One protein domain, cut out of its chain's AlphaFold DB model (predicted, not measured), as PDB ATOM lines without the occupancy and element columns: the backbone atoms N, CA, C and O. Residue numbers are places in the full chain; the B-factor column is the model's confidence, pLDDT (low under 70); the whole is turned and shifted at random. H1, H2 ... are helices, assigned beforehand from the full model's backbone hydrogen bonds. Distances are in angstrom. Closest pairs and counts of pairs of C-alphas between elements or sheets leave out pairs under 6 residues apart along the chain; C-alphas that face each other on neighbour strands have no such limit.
ATOM      1  N   LEU A   6     118.795 120.199 156.536       93.56
ATOM      2  CA  LEU A   6     117.506 120.000 155.879       93.56
ATOM      3  C   LEU A   6     116.999 121.277 155.191       93.56
ATOM      4  O   LEU A   6     116.472 121.178 154.086       93.56
ATOM      5  N   ASP A   7     117.219 122.455 155.784       95.25
ATOM      6  CA  ASP A   7     116.810 123.742 155.200       95.25
ATOM      7  C   ASP A   7     117.527 123.989 153.858       95.25
ATOM      8  O   ASP A   7     116.940 124.522 152.914       95.25
ATOM      9  N   ILE A   8     118.789 123.547 153.746       95.81
ATOM     10  CA  ILE A   8     119.587 123.611 152.510       95.81
ATOM     11  C   ILE A   8     119.092 122.594 151.479       95.81
ATOM     12  O   ILE A   8     118.946 122.926 150.304       95.81
ATOM     13  N   CYS A   9     118.804 121.359 151.901       94.81
ATOM     14  CA  CYS A   9     118.245 120.344 151.007       94.81
ATOM     15  C   CYS A   9     116.902 120.793 150.419       94.81
ATOM     16  O   CYS A   9     116.684 120.666 149.216       94.81
ATOM     17  N   GLN A  10     116.026 121.358 151.252       95.00
ATOM     18  CA  GLN A  10     114.739 121.899 150.824       95.00
ATOM     19  C   GLN A  10     114.909 123.067 149.854       95.00
ATOM     20  O   GLN A  10     114.194 123.121 148.856       95.00
ATOM     21  N   LEU A  11     115.876 123.961 150.097       96.31
ATOM     22  CA  LEU A  11     116.207 125.027 149.154       96.31
ATOM     23  C   LEU A  11     116.586 124.454 147.782       96.31
ATOM     24  O   LEU A  11     116.040 124.876 146.765       96.31
ATOM     25  N   PHE A  12     117.486 123.471 147.726       95.31
ATOM     26  CA  PHE A  12     117.891 122.872 146.452       95.31
ATOM     27  C   PHE A  12     116.748 122.150 145.734       95.31
ATOM     28  O   PHE A  12     116.635 122.273 144.512       95.31
ATOM     29  N   GLU A  13     115.876 121.461 146.469       93.88
ATOM     30  CA  GLU A  13     114.679 120.819 145.913       93.88
ATOM     31  C   GLU A  13     113.702 121.854 145.326       93.88
ATOM     32  O   GLU A  13     113.192 121.701 144.215       93.88
ATOM     33  N   GLN A  14     113.483 122.968 146.028       95.25
ATOM     34  CA  GLN A  14     112.652 124.062 145.525       95.25
ATOM     35  C   GLN A  14     113.252 124.662 144.251       95.25
ATOM     36  O   GLN A  14     112.560 124.775 143.237       95.25
ATOM     37  N   LEU A  15     114.549 124.979 144.249       95.88
ATOM     38  CA  LEU A  15     115.223 125.576 143.094       95.88
ATOM     39  C   LEU A  15     115.259 124.648 141.874       95.88
ATOM     40  O   LEU A  15     115.164 125.136 140.743       95.88
ATOM     41  N   SER A  16     115.376 123.335 142.087       93.00
ATOM     42  CA  SER A  16     115.359 122.343 141.006       93.00
ATOM     43  C   SER A  16     113.981 122.253 140.339       93.00
ATOM     44  O   SER A  16     113.898 122.110 139.117       93.00
ATOM     45  N   SER A  17     112.904 122.420 141.117       93.69
ATOM     46  CA  SER A  17     111.523 122.408 140.618       93.69
ATOM     47  C   SER A  17     111.147 123.666 139.816       93.69
ATOM     48  O   SER A  17     110.311 123.614 138.907       93.69
ATOM     49  N   LEU A  18     111.788 124.802 140.110       95.50
ATOM     50  CA  LEU A  18     111.543 126.082 139.446       95.50
ATOM     51  C   LEU A  18     112.246 126.146 138.083       95.50
ATOM     52  O   LEU A  18     113.428 125.822 137.954       95.50
ATOM     53  N   LYS A  19     111.529 126.607 137.050       92.88
ATOM     54  CA  LYS A  19     112.025 126.631 135.658       92.88
ATOM     55  C   LYS A  19     112.651 127.962 135.238       92.88
ATOM     56  O   LYS A  19     113.592 127.954 134.449       92.88
ATOM     57  N   SER A  20     112.127 129.084 135.724       95.81
ATOM     58  CA  SER A  20     112.567 130.432 135.345       95.81
ATOM     59  C   SER A  20     113.675 130.951 136.271       95.81
ATOM     60  O   SER A  20     113.593 130.758 137.491       95.81
ATOM     61  N   PRO A  21     114.697 131.639 135.729       94.88
ATOM     62  CA  PRO A  21     115.712 132.320 136.531       94.88
ATOM     63  C   PRO A  21     115.120 133.322 137.530       94.88
ATOM     64  O   PRO A  21     115.557 133.375 138.673       94.88
ATOM     65  N   GLU A  22     114.084 134.062 137.135       95.62
ATOM     66  CA  GLU A  22     113.453 135.096 137.959       95.62
ATOM     67  C   GLU A  22     112.760 134.493 139.184       95.62
ATOM     68  O   GLU A  22     112.890 135.005 140.293       95.62
ATOM     69  N   SER A  23     112.055 133.371 139.013       94.94
ATOM     70  CA  SER A  23     111.397 132.696 140.137       94.94
ATOM     71  C   SER A  23     112.405 132.052 141.084       94.94
ATOM     72  O   SER A  23     112.171 132.038 142.289       94.94
ATOM     73  N   ARG A  24     113.535 131.549 140.564       95.56
ATOM     74  CA  ARG A  24     114.642 131.053 141.397       95.56
ATOM     75  C   ARG A  24     115.264 132.173 142.223       95.56
ATOM     76  O   ARG A  24     115.487 131.980 143.410       95.56
ATOM     77  N   GLU A  25     115.500 133.334 141.615       94.81
ATOM     78  CA  GLU A  25     116.037 134.511 142.306       94.81
ATOM     79  C   GLU A  25     115.098 134.983 143.425       94.81
ATOM     80  O   GLU A  25     115.535 135.179 144.557       94.81
ATOM     81  N   LEU A  26     113.795 135.090 143.151       95.44
ATOM     82  CA  LEU A  26     112.804 135.457 144.170       95.44
ATOM     83  C   LEU A  26     112.767 134.445 145.326       95.44
ATOM     84  O   LEU A  26     112.810 134.841 146.489       95.44
ATOM     85  N   ASN A  27     112.751 133.145 145.019       95.94
ATOM     86  CA  ASN A  27     112.761 132.093 146.037       95.94
ATOM     87  C   ASN A  27     114.046 132.121 146.886       95.94
ATOM     88  O   ASN A  27     113.967 132.000 148.107       95.94
ATOM     89  N   LEU A  28     115.213 132.362 146.273       95.31
ATOM     90  CA  LEU A  28     116.475 132.558 146.994       95.31
ATOM     91  C   LEU A  28     116.386 133.736 147.969       95.31
ATOM     92  O   LEU A  28     116.743 133.597 149.141       95.31
ATOM     93  N   GLN A  29     115.899 134.887 147.506       93.56
ATOM     94  CA  GLN A  29     115.764 136.086 148.335       93.56
ATOM     95  C   GLN A  29     114.820 135.853 149.522       93.56
ATOM     96  O   GLN A  29     115.144 136.222 150.654       93.56
ATOM     97  N   GLU A  30     113.681 135.201 149.286       95.44
ATOM     98  CA  GLU A  30     112.731 134.833 150.336       95.44
ATOM     99  C   GLU A  30     113.346 133.864 151.347       95.44
ATOM    100  O   GLU A  30     113.244 134.097 152.553       95.44
ATOM    101  N   TRP A  31     114.043 132.828 150.879       96.06
ATOM    102  CA  TRP A  31     114.693 131.853 151.748       96.06
ATOM    103  C   TRP A  31     115.765 132.507 152.629       96.06
ATOM    104  O   TRP A  31     115.767 132.312 153.847       96.06
ATOM    105  N   PHE A  32     116.633 133.353 152.059       93.75
ATOM    106  CA  PHE A  32     117.661 134.067 152.827       93.75
ATOM    107  C   PHE A  32     117.058 135.033 153.850       93.75
ATOM    108  O   PHE A  32     117.607 135.181 154.943       93.75
ATOM    109  N   LYS A  33     115.928 135.670 153.519       92.31
ATOM    110  CA  LYS A  33     115.186 136.535 154.443       92.31
ATOM    111  C   LYS A  33     114.591 135.735 155.602       92.31
ATOM    112  O   LYS A  33     114.707 136.156 156.750       92.31
ATOM    113  N   GLN A  34     113.990 134.580 155.318       94.50
ATOM    114  CA  GLN A  34     113.404 133.696 156.331       94.50
ATOM    115  C   GLN A  34     114.460 133.143 157.298       94.50
ATOM    116  O   GLN A  34     114.225 133.097 158.502       94.50
ATOM    117  N   HIS A  35     115.645 132.790 156.793       93.56
ATOM    118  CA  HIS A  35     116.713 132.171 157.586       93.56
ATOM    119  C   HIS A  35     117.739 133.178 158.130       93.56
ATOM    120  O   HIS A  35     118.738 132.777 158.730       93.56
ATOM    121  N   GLN A  36     117.515 134.487 157.964       90.00
ATOM    122  CA  GLN A  36     118.493 135.532 158.291       90.00
ATOM    123  C   GLN A  36     119.003 135.463 159.741       90.00
ATOM    124  O   GLN A  36     120.186 135.699 159.975       90.00
ATOM    125  N   SER A  37     118.140 135.132 160.706       90.12
ATOM    126  CA  SER A  37     118.493 135.021 162.131       90.12
ATOM    127  C   SER A  37     119.302 133.765 162.475       90.12
ATOM    128  O   SER A  37     120.000 133.742 163.492       90.12
ATOM    129  N   SER A  38     119.219 132.727 161.642       91.00
ATOM    130  CA  SER A  38     119.938 131.458 161.813       91.00
ATOM    131  C   SER A  38     121.256 131.424 161.036       91.00
ATOM    132  O   SER A  38     122.160 130.662 161.381       91.00
ATOM    133  N   ILE A  39     121.397 132.256 159.998       90.88
ATOM    134  CA  ILE A  39     122.615 132.343 159.191       90.88
ATOM    135  C   ILE A  39     123.684 133.142 159.938       90.88
ATOM    136  O   ILE A  39     123.677 134.373 159.982       90.88
ATOM    137  N   GLN A  40     124.669 132.421 160.462       87.75
ATOM    138  CA  GLN A  40     125.888 133.016 160.990       87.75
ATOM    139  C   GLN A  40     126.804 133.432 159.834       87.75
ATOM    140  O   GLN A  40     127.147 132.630 158.968       87.75
ATOM    141  N   ARG A  41     127.192 134.711 159.807       83.88
ATOM    142  CA  ARG A  41     127.961 135.324 158.705       83.88
ATOM    143  C   ARG A  41     129.472 135.383 158.964       83.88
ATOM    144  O   ARG A  41     130.200 135.890 158.119       83.88
ATOM    145  N   ARG A  42     129.944 134.886 160.115       79.88
ATOM    146  CA  ARG A  42     131.363 134.865 160.506       79.88
ATOM    147  C   ARG A  42     131.822 133.452 160.883       79.88
ATOM    148  O   ARG A  42     131.013 132.610 161.272       79.88
ATOM    149  N   GLY A  43     133.135 133.239 160.808       81.69
ATOM    150  CA  GLY A  43     133.813 132.057 161.338       81.69
ATOM    151  C   GLY A  43     133.424 130.737 160.665       81.69
ATOM    152  O   GLY A  43     132.960 130.702 159.524       81.69
ATOM    153  N   ALA A  44     133.628 129.642 161.398       83.88
ATOM    154  CA  ALA A  44     133.377 128.286 160.912       83.88
ATOM    155  C   ALA A  44     131.927 128.047 160.435       83.88
ATOM    156  O   ALA A  44     131.765 127.445 159.375       83.88
ATOM    157  N   PRO A  45     130.873 128.560 161.103       88.38
ATOM    158  CA  PRO A  45     129.495 128.384 160.634       88.38
ATOM    159  C   PRO A  45     129.212 129.018 159.264       88.38
ATOM    160  O   PRO A  45     128.519 128.429 158.434       88.38
ATOM    161  N   ALA A  46     129.793 130.191 158.987       89.44
ATOM    162  CA  ALA A  46     129.668 130.833 157.679       89.44
ATOM    163  C   ALA A  46     130.366 130.025 156.580       89.44
ATOM    164  O   ALA A  46     129.818 129.850 155.491       89.44
ATOM    165  N   LEU A  47     131.559 129.499 156.874       88.50
ATOM    166  CA  LEU A  47     132.269 128.633 155.941       88.50
ATOM    167  C   LEU A  47     131.508 127.331 155.684       88.50
ATOM    168  O   LEU A  47     131.460 126.890 154.536       88.50
ATOM    169  N   ALA A  48     130.913 126.732 156.715       92.31
ATOM    170  CA  ALA A  48     130.131 125.511 156.577       92.31
ATOM    171  C   ALA A  48     128.942 125.725 155.630       92.31
ATOM    172  O   ALA A  48     128.754 124.962 154.683       92.31
ATOM    173  N   LEU A  49     128.210 126.835 155.794       94.69
ATOM    174  CA  LEU A  49     127.146 127.224 154.868       94.69
ATOM    175  C   LEU A  49     127.661 127.397 153.434       94.69
ATOM    176  O   LEU A  49     127.101 126.817 152.506       94.69
ATOM    177  N   LEU A  50     128.735 128.165 153.242       93.44
ATOM    178  CA  LEU A  50     129.308 128.385 151.910       93.44
ATOM    179  C   LEU A  50     129.817 127.086 151.278       93.44
ATOM    180  O   LEU A  50     129.688 126.907 150.073       93.44
ATOM    181  N   SER A  51     130.347 126.166 152.078       93.56
ATOM    182  CA  SER A  51     130.821 124.862 151.615       93.56
ATOM    183  C   SER A  51     129.672 123.949 151.180       93.56
ATOM    184  O   SER A  51     129.850 123.157 150.258       93.56
ATOM    185  N   CYS A  52     128.493 124.073 151.800       94.19
ATOM    186  CA  CYS A  52     127.278 123.391 151.355       94.19
ATOM    187  C   CYS A  52     126.671 124.024 150.094       94.19
ATOM    188  O   CYS A  52     126.197 123.294 149.227       94.19
ATOM    189  N   LEU A  53     126.678 125.357 149.986       94.56
ATOM    190  CA  LEU A  53     126.127 126.074 148.826       94.56
ATOM    191  C   LEU A  53     127.025 125.986 147.587       94.56
ATOM    192  O   LEU A  53     126.518 125.952 146.469       94.56
ATOM    193  N   PHE A  54     128.342 125.940 147.791       92.69
ATOM    194  CA  PHE A  54     129.356 125.965 146.739       92.69
ATOM    195  C   PHE A  54     130.397 124.852 146.944       92.69
ATOM    196  O   PHE A  54     131.589 125.131 147.138       92.69
ATOM    197  N   PRO A  55     129.983 123.571 146.929       91.06
ATOM    198  CA  PRO A  55     130.888 122.448 147.168       91.06
ATOM    199  C   PRO A  55     132.043 122.394 146.157       91.06
ATOM    200  O   PRO A  55     133.131 121.926 146.484       91.06
ATOM    201  N   GLU A  56     131.866 122.931 144.947       86.38
ATOM    202  CA  GLU A  56     132.907 123.027 143.921       86.38
ATOM    203  C   GLU A  56     134.048 123.986 144.284       86.38
ATOM    204  O   GLU A  56     135.133 123.898 143.708       86.38
ATOM    205  N   LYS A  57     133.832 124.896 145.244       86.81
ATOM    206  CA  LYS A  57     134.878 125.785 145.772       86.81
ATOM    207  C   LYS A  57     135.761 125.091 146.807       86.81
ATOM    208  O   LYS A  57     136.851 125.583 147.093       86.81
ATOM    209  N   ARG A  58     135.346 123.927 147.319       86.94
ATOM    210  CA  ARG A  58     136.118 123.085 148.242       86.94
ATOM    211  C   ARG A  58     137.007 122.098 147.490       86.94
ATOM    212  O   ARG A  58     136.910 120.885 147.656       86.94
ATOM    213  N   ALA A  59     137.905 122.627 146.659       85.06
ATOM    214  CA  ALA A  59     138.868 121.824 145.897       85.06
ATOM    215  C   ALA A  59     139.858 121.045 146.788       85.06
ATOM    216  O   ALA A  59     140.545 120.135 146.323       85.06
ATOM    217  N   ASP A  60     139.932 121.406 148.069       83.06
ATOM    218  CA  ASP A  60     140.642 120.688 149.119       83.06
ATOM    219  C   ASP A  60     139.957 119.368 149.522       83.06
ATOM    220  O   ASP A  60     140.651 118.443 149.945       83.06
ATOM    221  N   ARG A  61     138.633 119.239 149.342       87.31
ATOM    222  CA  ARG A  61     137.858 118.037 149.688       87.31
ATOM    223  C   ARG A  61     137.895 116.992 148.574       87.31
ATOM    224  O   ARG A  61     136.984 116.878 147.754       87.31
ATOM    225  N   THR A 121     122.841 119.730 161.747       94.81
ATOM    226  CA  THR A 121     123.209 121.108 161.403       94.81
ATOM    227  C   THR A 121     124.157 121.139 160.209       94.81
ATOM    228  O   THR A 121     124.817 120.149 159.875       94.81
ATOM    229  N   VAL A 122     124.235 122.295 159.553       95.38
ATOM    230  CA  VAL A 122     125.153 122.523 158.429       95.38
ATOM    231  C   VAL A 122     126.611 122.289 158.841       95.38
ATOM    232  O   VAL A 122     127.365 121.656 158.108       95.38
ATOM    233  N   GLU A 123     127.000 122.725 160.037       94.00
ATOM    234  CA  GLU A 123     128.353 122.566 160.578       94.00
ATOM    235  C   GLU A 123     128.724 121.096 160.820       94.00
ATOM    236  O   GLU A 123     129.861 120.694 160.583       94.00
ATOM    237  N   GLU A 124     127.771 120.271 161.258       94.62
ATOM    238  CA  GLU A 124     128.002 118.841 161.494       94.62
ATOM    239  C   GLU A 124     128.232 118.079 160.190       94.62
ATOM    240  O   GLU A 124     129.119 117.222 160.109       94.62
ATOM    241  N   VAL A 125     127.455 118.411 159.155       95.06
ATOM    242  CA  VAL A 125     127.647 117.857 157.811       95.06
ATOM    243  C   VAL A 125     128.988 118.307 157.248       95.06
ATOM    244  O   VAL A 125     129.760 117.472 156.776       95.06
ATOM    245  N   ASP A 126     129.305 119.594 157.364       93.75
ATOM    246  CA  ASP A 126     130.564 120.162 156.897       93.75
ATOM    247  C   ASP A 126     131.780 119.481 157.544       93.75
ATOM    248  O   ASP A 126     132.667 118.979 156.849       93.75
ATOM    249  N   HIS A 127     131.763 119.337 158.872       92.25
ATOM    250  CA  HIS A 127     132.815 118.655 159.621       92.25
ATOM    251  C   HIS A 127     132.935 117.171 159.247       92.25
ATOM    252  O   HIS A 127     134.037 116.627 159.147       92.25
ATOM    253  N   THR A 128     131.809 116.494 159.012       93.00
ATOM    254  CA  THR A 128     131.806 115.088 158.584       93.00
ATOM    255  C   THR A 128     132.434 114.928 157.201       93.00
ATOM    256  O   THR A 128     133.213 113.997 156.984       93.00
ATOM    257  N   LEU A 129     132.151 115.849 156.278       92.38
ATOM    258  CA  LEU A 129     132.760 115.863 154.950       92.38
ATOM    259  C   LEU A 129     134.262 116.174 155.011       92.38
ATOM    260  O   LEU A 129     135.034 115.514 154.317       92.38
ATOM    261  N   ASP A 130     134.707 117.082 155.883       90.00
ATOM    262  CA  ASP A 130     136.143 117.303 156.119       90.00
ATOM    263  C   ASP A 130     136.839 116.048 156.641       90.00
ATOM    264  O   ASP A 130     137.897 115.667 156.137       90.00
ATOM    265  N   ARG A 131     136.225 115.357 157.606       88.31
ATOM    266  CA  ARG A 131     136.746 114.086 158.122       88.31
ATOM    267  C   ARG A 131     136.795 113.008 157.048       88.31
ATOM    268  O   ARG A 131     137.747 112.240 157.001       88.31
ATOM    269  N   LEU A 132     135.794 112.937 156.177       88.25
ATOM    270  CA  LEU A 132     135.805 111.978 155.077       88.25
ATOM    271  C   LEU A 132     136.937 112.295 154.092       88.25
ATOM    272  O   LEU A 132     137.692 111.400 153.718       88.25
ATOM    273  N   ALA A 133     137.105 113.566 153.722       87.50
ATOM    274  CA  ALA A 133     138.185 114.000 152.843       87.50
ATOM    275  C   ALA A 133     139.578 113.781 153.459       87.50
ATOM    276  O   ALA A 133     140.512 113.432 152.737       87.50
ATOM    277  N   SER A 134     139.735 113.919 154.780       83.19
ATOM    278  CA  SER A 134     141.024 113.705 155.450       83.19
ATOM    279  C   SER A 134     141.468 112.237 155.481       83.19
ATOM    280  O   SER A 134     142.663 111.973 155.581       83.19
ATOM    281  N   THR A 135     140.545 111.277 155.324       81.12
ATOM    282  CA  THR A 135     140.881 109.844 155.172       81.12
ATOM    283  C   THR A 135     141.392 109.471 153.779       81.12
ATOM    284  O   THR A 135     141.851 108.347 153.565       81.12
ATOM    285  N   CYS A 136     141.309 110.385 152.813       78.44
ATOM    286  CA  CYS A 136     141.817 110.153 151.471       78.44
ATOM    287  C   CYS A 136     143.345 109.988 151.487       78.44
ATOM    288  O   CYS A 136     144.039 110.605 152.283       78.44
ATOM    289  N   VAL A 137     143.899 109.194 150.568       66.44
ATOM    290  CA  VAL A 137     145.364 109.060 150.400       66.44
ATOM    291  C   VAL A 137     145.980 110.310 149.752       66.44
ATOM    292  O   VAL A 137     147.185 110.528 149.828       66.44
ATOM    293  N   PHE A 138     145.143 111.183 149.182       64.00
ATOM    294  CA  PHE A 138     145.537 112.453 148.572       64.00
ATOM    295  C   PHE A 138     144.913 113.669 149.281       64.00
ATOM    296  O   PHE A 138     144.222 114.450 148.616       64.00
ATOM    297  N   PRO A 139     145.078 113.861 150.607       55.94
ATOM    298  CA  PRO A 139     144.530 115.043 151.253       55.94
ATOM    299  C   PRO A 139     145.224 116.289 150.722       55.94
ATOM    300  O   PRO A 139     146.424 116.283 150.441       55.94
ATOM    301  N   SER A 140     144.483 117.390 150.656       61.47
ATOM    302  CA  SER A 140     145.121 118.698 150.576       61.47
ATOM    303  C   SER A 140     146.009 118.899 151.817       61.47
ATOM    304  O   SER A 140     145.537 118.627 152.928       61.47
ATOM    305  N   PRO A 141     147.244 119.422 151.688       59.69
ATOM    306  CA  PRO A 141     148.100 119.749 152.833       59.69
ATOM    307  C   PRO A 141     147.395 120.638 153.872       59.69
ATOM    308  O   PRO A 141     147.637 120.516 155.071       59.69
ATOM    309  N   LYS A 142     146.445 121.475 153.426       61.47
ATOM    310  CA  LYS A 142     145.611 122.323 154.295       61.47
ATOM    311  C   LYS A 142     144.716 121.529 155.254       61.47
ATOM    312  O   LYS A 142     144.493 121.986 156.367       61.47
ATOM    313  N   LEU A 143     144.237 120.348 154.854       56.88
ATOM    314  CA  LEU A 143     143.421 119.471 155.708       56.88
ATOM    315  C   LEU A 143     144.277 118.640 156.681       56.88
ATOM    316  O   LEU A 143     143.770 118.191 157.703       56.88
ATOM    317  N   GLN A 144     145.567 118.445 156.383       49.41
ATOM    318  CA  GLN A 144     146.512 117.734 157.256       49.41
ATOM    319  C   GLN A 144     147.156 118.650 158.311       49.41
ATOM    320  O   GLN A 144     147.514 118.177 159.385       49.41
ATOM    321  N   GLY A 145     147.301 119.946 158.010       46.22
ATOM    322  CA  GLY A 145     147.967 120.929 158.874       46.22
ATOM    323  C   GLY A 145     147.055 121.796 159.750       46.22
ATOM    324  O   GLY A 145     147.576 122.537 160.578       46.22
ATOM    325  N   SER A 146     145.724 121.722 159.611       44.78
ATOM    326  CA  SER A 146     144.814 122.649 160.300       44.78
ATOM    327  C   SER A 146     143.585 121.990 160.924       44.78
ATOM    328  O   SER A 146     142.519 121.925 160.323       44.78
ATOM    329  N   ILE A 147     143.708 121.655 162.209       38.97
ATOM    330  CA  ILE A 147     142.733 122.113 163.218       38.97
ATOM    331  C   ILE A 147     143.145 123.518 163.740       38.97
ATOM    332  O   ILE A 147     142.413 124.149 164.496       38.97
ATOM    333  N   THR A 148     144.306 124.062 163.334       31.22
ATOM    334  CA  THR A 148     144.933 125.216 164.012       31.22
ATOM    335  C   THR A 148     145.749 126.131 163.082       31.22
ATOM    336  O   THR A 148     146.862 126.524 163.408       31.22
ATOM    337  N   ILE A 149     145.203 126.536 161.934       34.25
ATOM    338  CA  ILE A 149     145.541 127.859 161.383       34.25
ATOM    339  C   ILE A 149     144.266 128.665 161.522       34.25
ATOM    340  O   ILE A 149     143.299 128.436 160.797       34.25
ATOM    341  N   GLY A 150     144.256 129.503 162.559       34.84
ATOM    342  CA  GLY A 150     143.133 130.344 162.930       34.84
ATOM    343  C   GLY A 150     142.561 131.028 161.700       34.84
ATOM    344  O   GLY A 150     143.280 131.690 160.951       34.84
ATOM    345  N   TYR A 151     141.258 130.841 161.498       39.59
ATOM    346  CA  TYR A 151     140.468 131.791 160.733       39.59
ATOM    347  C   TYR A 151     140.774 133.153 161.330       39.59
ATOM    348  O   TYR A 151     140.466 133.383 162.495       39.59
TER     349      TYR A 151
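This is residues 6 to 61 and 121 to 151 of the 256 residues of the protein "DNA_ligase_A_N domain-containing protein" of Cladophialophora immunda (UniProt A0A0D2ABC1). A hairpin, H1 and H2, makes one end of an elongated row; H3 and H4 meet about perpendicular near its middle, short H5 beyond. The 87 printed residues hold five named helices, no named strand: all helix. The whole is loose, radius of gyration of the C-alphas 15.3 A, spans 42, 26 and 18 A.

H1, residues 6 to 17, touches H2, residues 21 to 34, with residues 11 to 15 alone, as a hairpin; C-alphas 15 and 24 are closest, 5.8 A. H3, residues 43 to 53, is close to H1 but not clearly touching, closest C-alphas 7.8 A. H4, residues 122 to 134, touches H3 with residues 122 to 127 alone, about perpendicular at 81 degrees. H5, residues 141 to 145, only just touches H4, with 3 C-alpha pairs within 8 A. Every helix O i to N i+4 pair is within hydrogen-bond range.

C-alpha 6 is at (117.506, 120.000, 155.879), C-alpha 145 at (147.967, 120.929, 158.874).

Residues 62 to 120 are not printed; C-alphas 61 and 121 are 19.0 A apart. Residues 137 to 151 have pLDDT under 70.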